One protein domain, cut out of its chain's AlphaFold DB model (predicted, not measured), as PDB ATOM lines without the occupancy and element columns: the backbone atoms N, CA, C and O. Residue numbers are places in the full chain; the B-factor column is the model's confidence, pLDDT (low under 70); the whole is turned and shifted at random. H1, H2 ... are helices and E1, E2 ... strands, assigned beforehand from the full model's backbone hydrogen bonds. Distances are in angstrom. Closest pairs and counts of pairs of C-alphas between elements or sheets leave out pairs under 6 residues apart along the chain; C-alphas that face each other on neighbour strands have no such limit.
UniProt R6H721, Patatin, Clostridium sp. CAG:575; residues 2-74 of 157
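Overview. This is residues 2 to 74 of the 157 residues of the protein "Patatin" of Clostridium sp. CAG:575 (UniProt R6H721). Little regular structure is here: two short parallel strands, E1 and E2, lie in the middle of a loop-rich, elongated body, with H1 and the small antiparallel hairpin E3 and E4 toward one end and H2 toward the other. The 73 printed residues, 28 in named elements, run E1, E2, H1, E3, E4, H2; the class is mixed. It is compact, radius of gyration of the C-alphas 12.1 A, spanning 36 by 22 by 21 A.

Along the chain. Find C-alpha 6 at (41.212, -7.093, -51.663); E1 runs to residue 9, 9.6 A. Next come E2, residues 21 to 24, 9.7 A, and H1, residues 29 to 36, 10.4 A. E3, residues 46 to 48, and E4, 51 to 53, precede H2, 64 to 69, ending at C-alpha (52.764, -9.973, -58.660).

Arrangement. Within hydrogen-bond range are N 8 and O 22 of E1 and E2, 2.8 A, N 53 and O 46 of E4 and E3, 2.8 A, and every O i to N i+4 pair in H1 and H2. The closest C-alphas of H1 and E3 are Ala 35 and Cys 46, 5.1 A; of H1 and E1, Ala 32 and Phe 9, 6.2 A. H1 and H2 are apart.

Size, cuts and confidence. The farthest C-alphas, 41 and 73, are 36.3 A apart. The printed part has no cut; E1 to E2 is a long link. Residues 2 and 15 have pLDDT under 70.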
ATOM      1  N   ASN A   2      31.080  -3.731 -49.635       59.53
ATOM      2  CA  ASN A   2      30.149  -3.774 -50.776       59.53
ATOM      3  C   ASN A   2      30.636  -4.645 -51.945       59.53
ATOM      4  O   ASN A   2      29.810  -5.053 -52.750       59.53
ATOM      5  N   THR A   3      31.935  -4.944 -52.039       73.00
ATOM      6  CA  THR A   3      32.528  -5.550 -53.248       73.00
ATOM      7  C   THR A   3      33.375  -6.794 -52.965       73.00
ATOM      8  O   THR A   3      33.626  -7.583 -53.869       73.00
ATOM      9  N   GLY A   4      33.790  -7.011 -51.709       78.44
ATOM     10  CA  GLY A   4      34.675  -8.117 -51.327       78.44
ATOM     11  C   GLY A   4      36.089  -8.016 -51.911       78.44
ATOM     12  O   GLY A   4      36.855  -8.957 -51.742       78.44
ATOM     13  N   GLU A   5      36.422  -6.919 -52.593       86.94
ATOM     14  CA  GLU A   5      37.738  -6.655 -53.179       86.94
ATOM     15  C   GLU A   5      38.835  -6.673 -52.114       86.94
ATOM     16  O   GLU A   5      38.629  -6.233 -50.978       86.94
ATOM     17  N   VAL A   6      40.014  -7.155 -52.500       90.31
ATOM     18  CA  VAL A   6      41.212  -7.093 -51.663       90.31
ATOM     19  C   VAL A   6      41.950  -5.806 -51.997       90.31
ATOM     20  O   VAL A   6      42.261  -5.554 -53.159       90.31
ATOM     21  N   ILE A   7      42.255  -4.995 -50.987       93.12
ATOM     22  CA  ILE A   7      43.152  -3.847 -51.147       93.12
ATOM     23  C   ILE A   7      44.515  -4.236 -50.586       93.12
ATOM     24  O   ILE A   7      44.647  -4.506 -49.394       93.12
ATOM     25  N   CYS A   8      45.526  -4.266 -51.451       94.12
ATOM     26  CA  CYS A   8      46.908  -4.535 -51.082       94.12
ATOM     27  C   CYS A   8      47.671  -3.209 -50.989       94.12
ATOM     28  O   CYS A   8      48.019  -2.601 -52.004       94.12
ATOM     29  N   PHE A   9      47.926  -2.755 -49.762       94.88
ATOM     30  CA  PHE A   9      48.799  -1.611 -49.519       94.88
ATOM     31  C   PHE A   9      50.261  -2.033 -49.665       94.88
ATOM     32  O   PHE A   9      50.691  -3.025 -49.077       94.88
ATOM     33  N   THR A  10      51.038  -1.286 -50.442       93.25
ATOM     34  CA  THR A  10      52.420  -1.644 -50.774       93.25
ATOM     35  C   THR A  10      53.298  -0.405 -50.890       93.25
ATOM     36  O   THR A  10      52.819   0.679 -51.172       93.25
ATOM     37  N   SER A  11      54.605  -0.541 -50.676       91.50
ATOM     38  CA  SER A  11      55.572   0.517 -51.007       91.50
ATOM     39  C   SER A  11      56.076   0.422 -52.452       91.50
ATOM     40  O   SER A  11      56.791   1.307 -52.929       91.50
ATOM     41  N   SER A  12      55.744  -0.668 -53.147       88.38
ATOM     42  CA  SER A  12      56.155  -0.905 -54.523       88.38
ATOM     43  C   SER A  12      55.261  -0.137 -55.489       88.38
ATOM     44  O   SER A  12      54.045  -0.287 -55.473       88.38
ATOM     45  N   ARG A  13      55.885   0.616 -56.396       81.88
ATOM     46  CA  ARG A  13      55.197   1.340 -57.480       81.88
ATOM     47  C   ARG A  13      54.885   0.458 -58.690       81.88
ATOM     48  O   ARG A  13      54.494   0.953 -59.750       81.88
ATOM     49  N   VAL A  14      55.147  -0.845 -58.580       75.38
ATOM     50  CA  VAL A  14      54.866  -1.808 -59.643       75.38
ATOM     51  C   VAL A  14      53.355  -1.895 -59.817       75.38
ATOM     52  O   VAL A  14      52.628  -2.270 -58.900       75.38
ATOM     53  N   ARG A  15      52.881  -1.565 -61.021       68.88
ATOM     54  CA  ARG A  15      51.480  -1.755 -61.403       68.88
ATOM     55  C   ARG A  15      51.230  -3.234 -61.658       68.88
ATOM     56  O   ARG A  15      51.386  -3.711 -62.779       68.88
ATOM     57  N   ALA A  16      50.868  -3.946 -60.602       72.56
ATOM     58  CA  ALA A  16      50.303  -5.278 -60.702       72.56
ATOM     59  C   ALA A  16      48.817  -5.176 -61.076       72.56
ATOM     60  O   ALA A  16      48.082  -4.359 -60.520       72.56
ATOM     61  N   PHE A  17      48.380  -6.003 -62.025       70.94
ATOM     62  CA  PHE A  17      46.978  -6.103 -62.425       70.94
ATOM     63  C   PHE A  17      46.410  -7.426 -61.926       70.94
ATOM     64  O   PHE A  17      46.973  -8.490 -62.182       70.94
ATOM     65  N   SER A  18      45.295  -7.350 -61.211       77.50
ATOM     66  CA  SER A  18      44.533  -8.498 -60.737       77.50
ATOM     67  C   SER A  18      43.059  -8.128 -60.771       77.50
ATOM     68  O   SER A  18      42.696  -7.035 -60.343       77.50
ATOM     69  N   ASP A  19      42.208  -9.037 -61.241       72.00
ATOM     70  CA  ASP A  19      40.764  -8.787 -61.338       72.00
ATOM     71  C   ASP A  19      40.106  -8.568 -59.965       72.00
ATOM     72  O   ASP A  19      39.023  -7.998 -59.883       72.00
ATOM     73  N   ASN A  20      40.750  -9.023 -58.883       80.75
ATOM     74  CA  ASN A  20      40.176  -9.024 -57.533       80.75
ATOM     75  C   ASN A  20      41.036  -8.300 -56.483       80.75
ATOM     76  O   ASN A  20      40.639  -8.252 -55.315       80.75
ATOM     77  N   VAL A  21      42.207  -7.776 -56.873       89.00
ATOM     78  CA  VAL A  21      43.146  -7.106 -55.961       89.00
ATOM     79  C   VAL A  21      43.494  -5.723 -56.496       89.00
ATOM     80  O   VAL A  21      44.005  -5.585 -57.606       89.00
ATOM     81  N   VAL A  22      43.260  -4.706 -55.675       90.81
ATOM     82  CA  VAL A  22      43.635  -3.317 -55.941       90.81
ATOM     83  C   VAL A  22      44.918  -3.010 -55.180       90.81
ATOM     84  O   VAL A  22      44.939  -3.052 -53.950       90.81
ATOM     85  N   PHE A  23      45.989  -2.691 -55.902       92.88
ATOM     86  CA  PHE A  23      47.255  -2.274 -55.303       92.88
ATOM     87  C   PHE A  23      47.264  -0.763 -55.076       92.88
ATOM     88  O   PHE A  23      46.936   0.006 -55.980       92.88
ATOM     89  N   VAL A  24      47.641  -0.347 -53.868       93.44
ATOM     90  CA  VAL A  24      47.694   1.057 -53.447       93.44
ATOM     91  C   VAL A  24      49.070   1.342 -52.860       93.44
ATOM     92  O   VAL A  24      49.473   0.691 -51.897       93.44
ATOM     93  N   ASP A  25      49.769   2.329 -53.418       93.88
ATOM     94  CA  ASP A  25      51.125   2.722 -53.018       93.88
ATOM     95  C   ASP A  25      51.237   4.122 -52.393       93.88
ATOM     96  O   ASP A  25      52.318   4.529 -51.964       93.88
ATOM     97  N   ASP A  26      50.114   4.833 -52.288       93.06
ATOM     98  CA  ASP A  26      50.018   6.169 -51.702       93.06
ATOM     99  C   ASP A  26      49.004   6.178 -50.550       93.06
ATOM    100  O   ASP A  26      47.808   6.433 -50.714       93.06
ATOM    101  N   VAL A  27      49.476   5.795 -49.364       94.31
ATOM    102  CA  VAL A  27      48.681   5.750 -48.134       94.31
ATOM    103  C   VAL A  27      49.576   5.975 -46.919       94.31
ATOM    104  O   VAL A  27      50.730   5.543 -46.881       94.31
ATOM    105  N   GLU A  28      49.045   6.621 -45.885       94.88
ATOM    106  CA  GLU A  28      49.739   6.688 -44.602       94.88
ATOM    107  C   GLU A  28      49.856   5.290 -43.987       94.88
ATOM    108  O   GLU A  28      48.866   4.567 -43.857       94.88
ATOM    109  N   ILE A  29      51.061   4.931 -43.537       95.38
ATOM    110  CA  ILE A  29      51.342   3.614 -42.943       95.38
ATOM    111  C   ILE A  29      50.382   3.309 -41.783       95.38
ATOM    112  O   ILE A  29      49.930   2.176 -41.649       95.38
ATOM    113  N   ALA A  30      50.017   4.315 -40.980       95.75
ATOM    114  CA  ALA A  30      49.067   4.151 -39.881       95.75
ATOM    115  C   ALA A  30      47.686   3.668 -40.362       95.75
ATOM    116  O   ALA A  30      47.128   2.743 -39.773       95.75
ATOM    117  N   ASN A  31      47.173   4.230 -41.460       94.88
ATOM    118  CA  ASN A  31      45.884   3.842 -42.034       94.88
ATOM    119  C   ASN A  31      45.962   2.454 -42.681       94.88
ATOM    120  O   ASN A  31      45.063   1.639 -42.487       94.88
ATOM    121  N   ALA A  32      47.057   2.152 -43.387       95.75
ATOM    122  CA  ALA A  32      47.275   0.831 -43.977       95.75
ATOM    123  C   ALA A  32      47.311  -0.276 -42.909       95.75
ATOM    124  O   ALA A  32      46.644  -1.301 -43.047       95.75
ATOM    125  N   VAL A  33      48.043  -0.047 -41.812       95.69
ATOM    126  CA  VAL A  33      48.130  -0.989 -40.688       95.69
ATOM    127  C   VAL A  33      46.787  -1.111 -39.968       95.69
ATOM    128  O   VAL A  33      46.347  -2.226 -39.701       95.69
ATOM    129  N   GLN A  34      46.094   0.000 -39.694       95.25
ATOM    130  CA  GLN A  34      44.765  -0.042 -39.077       95.25
ATOM    131  C   GLN A  34      43.780  -0.852 -39.931       95.25
ATOM    132  O   GLN A  34      43.083  -1.715 -39.398       95.25
ATOM    133  N   ALA A  35      43.732  -0.607 -41.244       95.44
ATOM    134  CA  ALA A  35      42.888  -1.362 -42.164       95.44
ATOM    135  C   ALA A  35      43.235  -2.856 -42.138       95.44
ATOM    136  O   ALA A  35      42.343  -3.684 -41.958       95.44
ATOM    137  N   SER A  36      44.528  -3.190 -42.220       95.12
ATOM    138  CA  SER A  36      45.006  -4.574 -42.206       95.12
ATOM    139  C   SER A  36      44.694  -5.318 -40.910       95.12
ATOM    140  O   SER A  36      44.589  -6.536 -40.962       95.12
ATOM    141  N   CYS A  37      44.552  -4.620 -39.779       93.06
ATOM    142  CA  CYS A  37      44.279  -5.212 -38.468       93.06
ATOM    143  C   CYS A  37      42.851  -4.941 -37.962       93.06
ATOM    144  O   CYS A  37      42.576  -5.114 -36.774       93.06
ATOM    145  N   SER A  38      41.929  -4.496 -38.828       94.56
ATOM    146  CA  SER A  38      40.520  -4.237 -38.479       94.56
ATOM    147  C   SER A  38      39.726  -5.546 -38.359       94.56
ATOM    148  O   SER A  38      38.775  -5.797 -39.107       94.56
ATOM    149  N   PHE A  39      40.162  -6.415 -37.441       90.44
ATOM    150  CA  PHE A  39      39.616  -7.755 -37.250       90.44
ATOM    151  C   PHE A  39      38.158  -7.676 -36.771       90.44
ATOM    152  O   PHE A  39      37.880  -7.006 -35.762       90.44
ATOM    153  N   PRO A  40      37.211  -8.353 -37.454       88.75
ATOM    154  CA  PRO A  40      35.806  -8.336 -37.073       88.75
ATOM    155  C   PRO A  40      35.623  -8.736 -35.614       88.75
ATOM    156  O   PRO A  40      36.358  -9.569 -35.103       88.75
ATOM    157  N   THR A  41      34.611  -8.186 -34.946       84.88
ATOM    158  CA  THR A  41      34.294  -8.425 -33.519       84.88
ATOM    159  C   THR A  41      35.258  -7.804 -32.499       84.88
ATOM    160  O   THR A  41      34.861  -7.653 -31.347       84.88
ATOM    161  N   VAL A  42      36.458  -7.369 -32.906       87.62
ATOM    162  CA  VAL A  42      37.400  -6.619 -32.047       87.62
ATOM    163  C   VAL A  42      37.397  -5.136 -32.395       87.62
ATOM    164  O   VAL A  42      37.296  -4.290 -31.508       87.62
ATOM    165  N   PHE A  43      37.491  -4.821 -33.687       91.44
ATOM    166  CA  PHE A  43      37.645  -3.458 -34.179       91.44
ATOM    167  C   PHE A  43      36.509  -3.073 -35.127       91.44
ATOM    168  O   PHE A  43      35.921  -3.913 -35.814       91.44
ATOM    169  N   SER A  44      36.190  -1.778 -35.165       92.81
ATOM    170  CA  SER A  44      35.327  -1.224 -36.206       92.81
ATOM    171  C   SER A  44      36.035  -1.275 -37.565       92.81
ATOM    172  O   SER A  44      37.259  -1.132 -37.597       92.81
ATOM    173  N   PRO A  45      35.295  -1.393 -38.684       93.44
ATOM    174  CA  PRO A  45      35.883  -1.262 -40.013       93.44
ATOM    175  C   PRO A  45      36.667   0.049 -40.159       93.44
ATOM    176  O   PRO A  45      36.230   1.084 -39.651       93.44
ATOM    177  N   CYS A  46      37.787   0.013 -40.876       94.44
ATOM    178  CA  CYS A  46      38.567   1.199 -41.222       94.44
ATOM    179  C   CYS A  46      37.935   1.901 -42.432       94.44
ATOM    180  O   CYS A  46      37.662   1.267 -43.455       94.44
ATOM    181  N   ASP A  47      37.681   3.202 -42.322       92.81
ATOM    182  CA  ASP A  47      37.230   4.014 -43.450       92.81
ATOM    183  C   ASP A  47      38.434   4.402 -44.317       92.81
ATOM    184  O   ASP A  47      39.369   5.052 -43.854       92.81
ATOM    185  N   TYR A  48      38.402   4.015 -45.592       91.25
ATOM    186  CA  TYR A  48      39.424   4.366 -46.572       91.25
ATOM    187  C   TYR A  48      38.761   4.732 -47.903       91.25
ATOM    188  O   TYR A  48      38.164   3.885 -48.573       91.25
ATOM    189  N   ASN A  49      38.851   6.009 -48.289       88.12
ATOM    190  CA  ASN A  49      38.127   6.581 -49.427       88.12
ATOM    191  C   ASN A  49      36.619   6.252 -49.361       88.12
ATOM    192  O   ASN A  49      35.944   6.613 -48.401       88.12
ATOM    193  N   TYR A  50      36.086   5.553 -50.367       87.56
ATOM    194  CA  TYR A  50      34.683   5.122 -50.430       87.56
ATOM    195  C   TYR A  50      34.462   3.700 -49.887       87.56
ATOM    196  O   TYR A  50      33.371   3.140 -50.025       87.56
ATOM    197  N   HIS A  51      35.488   3.098 -49.278       89.62
ATOM    198  CA  HIS A  51      35.464   1.729 -48.779       89.62
ATOM    199  C   HIS A  51      35.446   1.686 -47.249       89.62
ATOM    200  O   HIS A  51      36.048   2.508 -46.562       89.62
ATOM    201  N   LYS A  52      34.773   0.656 -46.727       92.75
ATOM    202  CA  LYS A  52      34.904   0.201 -45.339       92.75
ATOM    203  C   LYS A  52      35.700  -1.090 -45.352       92.75
ATOM    204  O   LYS A  52      35.170  -2.103 -45.819       92.75
ATOM    205  N   LEU A  53      36.941  -1.017 -44.890       94.06
ATOM    206  CA  LEU A  53      37.905  -2.105 -44.904       94.06
ATOM    207  C   LEU A  53      37.831  -2.915 -43.614       94.06
ATOM    208  O   LEU A  53      37.578  -2.388 -42.531       94.06
ATOM    209  N   LEU A  54      38.047  -4.212 -43.770       93.81
ATOM    210  CA  LEU A  54      38.225  -5.170 -42.692       93.81
ATOM    211  C   LEU A  54      39.617  -5.782 -42.815       93.81
ATOM    212  O   LEU A  54      40.267  -5.631 -43.850       93.81
ATOM    213  N   ASP A  55      40.019  -6.509 -41.780       93.38
ATOM    214  CA  ASP A  55      41.237  -7.315 -41.783       93.38
ATOM    215  C   ASP A  55      41.343  -8.209 -43.032       93.38
ATOM    216  O   ASP A  55      40.380  -8.876 -43.434       93.38
ATOM    217  N   GLY A  56      42.528  -8.201 -43.647       91.44
ATOM    218  CA  GLY A  56      42.807  -8.930 -44.883       91.44
ATOM    219  C   GLY A  56      42.716 -10.446 -44.718       91.44
ATOM    220  O   GLY A  56      42.313 -11.129 -45.658       91.44
ATOM    221  N   GLY A  57      42.964 -10.971 -43.513       89.06
ATOM    222  CA  GLY A  57      42.956 -12.402 -43.207       89.06
ATOM    223  C   GLY A  57      41.595 -13.085 -43.350       89.06
ATOM    224  O   GLY A  57      41.511 -14.310 -43.325       89.06
ATOM    225  N   ILE A  58      40.522 -12.316 -43.552       88.31
ATOM    226  CA  ILE A  58      39.200 -12.849 -43.906       88.31
ATOM    227  C   ILE A  58      39.194 -13.422 -45.332       88.31
ATOM    228  O   ILE A  58      38.399 -14.318 -45.621       88.31
ATOM    229  N   ARG A  59      40.037 -12.892 -46.229       86.69
ATOM    230  CA  ARG A  59      40.041 -13.240 -47.657       86.69
ATOM    231  C   ARG A  59      41.409 -13.635 -48.208       86.69
ATOM    232  O   ARG A  59      41.443 -14.539 -49.028       86.69
ATOM    233  N   GLU A  60      42.473 -12.966 -47.780       87.81
ATOM    234  CA  GLU A  60      43.860 -13.238 -48.170       87.81
ATOM    235  C   GLU A  60      44.728 -13.212 -46.904       87.81
ATOM    236  O   GLU A  60      45.243 -12.170 -46.492       87.81
ATOM    237  N   ASN A  61      44.838 -14.356 -46.230       88.00
ATOM    238  CA  ASN A  61      45.591 -14.477 -44.979       88.00
ATOM    239  C   ASN A  61      47.091 -14.684 -45.230       88.00
ATOM    240  O   ASN A  61      47.928 -14.313 -44.406       88.00
ATOM    241  N   ILE A  62      47.445 -15.260 -46.383       90.81
ATOM    242  CA  ILE A  62      48.832 -15.489 -46.799       90.81
ATOM    243  C   ILE A  62      49.034 -14.890 -48.202       90.81
ATOM    244  O   ILE A  62      48.969 -15.620 -49.192       90.81
ATOM    245  N   PRO A  63      49.333 -13.580 -48.314       91.38
ATOM    246  CA  PRO A  63      49.336 -12.849 -49.586       91.38
ATOM    247  C   PRO A  63      50.624 -13.063 -50.409       91.38
ATOM    248  O   PRO A  63      51.309 -12.122 -50.824       91.38
ATOM    249  N   TRP A  64      51.041 -14.318 -50.610       92.06
ATOM    250  CA  TRP A  64      52.262 -14.626 -51.368       92.06
ATOM    251  C   TRP A  64      52.100 -14.329 -52.865       92.06
ATOM    252  O   TRP A  64      53.077 -13.967 -53.521       92.06
ATOM    253  N   ARG A  65      50.878 -14.445 -53.405       90.25
ATOM    254  CA  ARG A  65      50.573 -14.173 -54.819       90.25
ATOM    255  C   ARG A  65      50.750 -12.695 -55.129       90.25
ATOM    256  O   ARG A  65      51.339 -12.345 -56.146       90.25
ATOM    257  N   GLU A  66      50.303 -11.834 -54.226       91.12
ATOM    258  CA  GLU A  66      50.450 -10.385 -54.299       91.12
ATOM    259  C   GLU A  66      51.929 -10.004 -54.277       91.12
ATOM    260  O   GLU A  66      52.364  -9.216 -55.112       91.12
ATOM    261  N   LEU A  67      52.735 -10.626 -53.407       91.56
ATOM    262  CA  LEU A  67      54.187 -10.422 -53.400       91.56
ATOM    263  C   LEU A  67      54.841 -10.844 -54.725       91.56
ATOM    264  O   LEU A  67      55.671 -10.103 -55.255       91.56
ATOM    265  N   LYS A  68      54.450 -11.992 -55.296       89.81
ATOM    266  CA  LYS A  68      54.927 -12.430 -56.621       89.81
ATOM    267  C   LYS A  68      54.509 -11.453 -57.726       89.81
ATOM    268  O   LYS A  68      55.341 -11.087 -58.550       89.81
ATOM    269  N   ASN A  69      53.265 -10.974 -57.711       89.69
ATOM    270  CA  ASN A  69      52.764  -9.973 -58.660       89.69
ATOM    271  C   ASN A  69      53.530  -8.644 -58.565       89.69
ATOM    272  O   ASN A  69      53.699  -7.953 -59.568       89.69
ATOM    273  N   LEU A  70      54.026  -8.303 -57.374       91.06
ATOM    274  CA  LEU A  70      54.890  -7.145 -57.135       91.06
ATOM    275  C   LEU A  70      56.363  -7.382 -57.515       91.06
ATOM    276  O   LEU A  70      57.173  -6.463 -57.382       91.06
ATOM    277  N   GLY A  71      56.710  -8.574 -58.013       90.25
ATOM    278  CA  GLY A  71      58.033  -8.910 -58.539       90.25
ATOM    279  C   GLY A  71      58.956  -9.649 -57.569       90.25
ATOM    280  O   GLY A  71      60.150  -9.743 -57.839       90.25
ATOM    281  N   ALA A  72      58.452 -10.169 -56.445       90.81
ATOM    282  CA  ALA A  72      59.270 -10.987 -55.554       90.81
ATOM    283  C   ALA A  72      59.709 -12.289 -56.251       90.81
ATOM    284  O   ALA A  72      58.877 -13.055 -56.733       90.81
ATOM    285  N   GLU A  73      61.012 -12.576 -56.268       89.19
ATOM    286  CA  GLU A  73      61.530 -13.832 -56.830       89.19
ATOM    287  C   GLU A  73      61.279 -15.015 -55.897       89.19
ATOM    288  O   GLU A  73      60.833 -16.068 -56.344       89.19
ATOM    289  N   ASN A  74      61.502 -14.823 -54.596       88.81
ATOM    290  CA  ASN A  74      61.296 -15.825 -53.556       88.81
ATOM    291  C   ASN A  74      60.415 -15.244 -52.446       88.81
ATOM    292  O   ASN A  74      60.652 -14.130 -51.979       88.81
TER     293      ASN A  74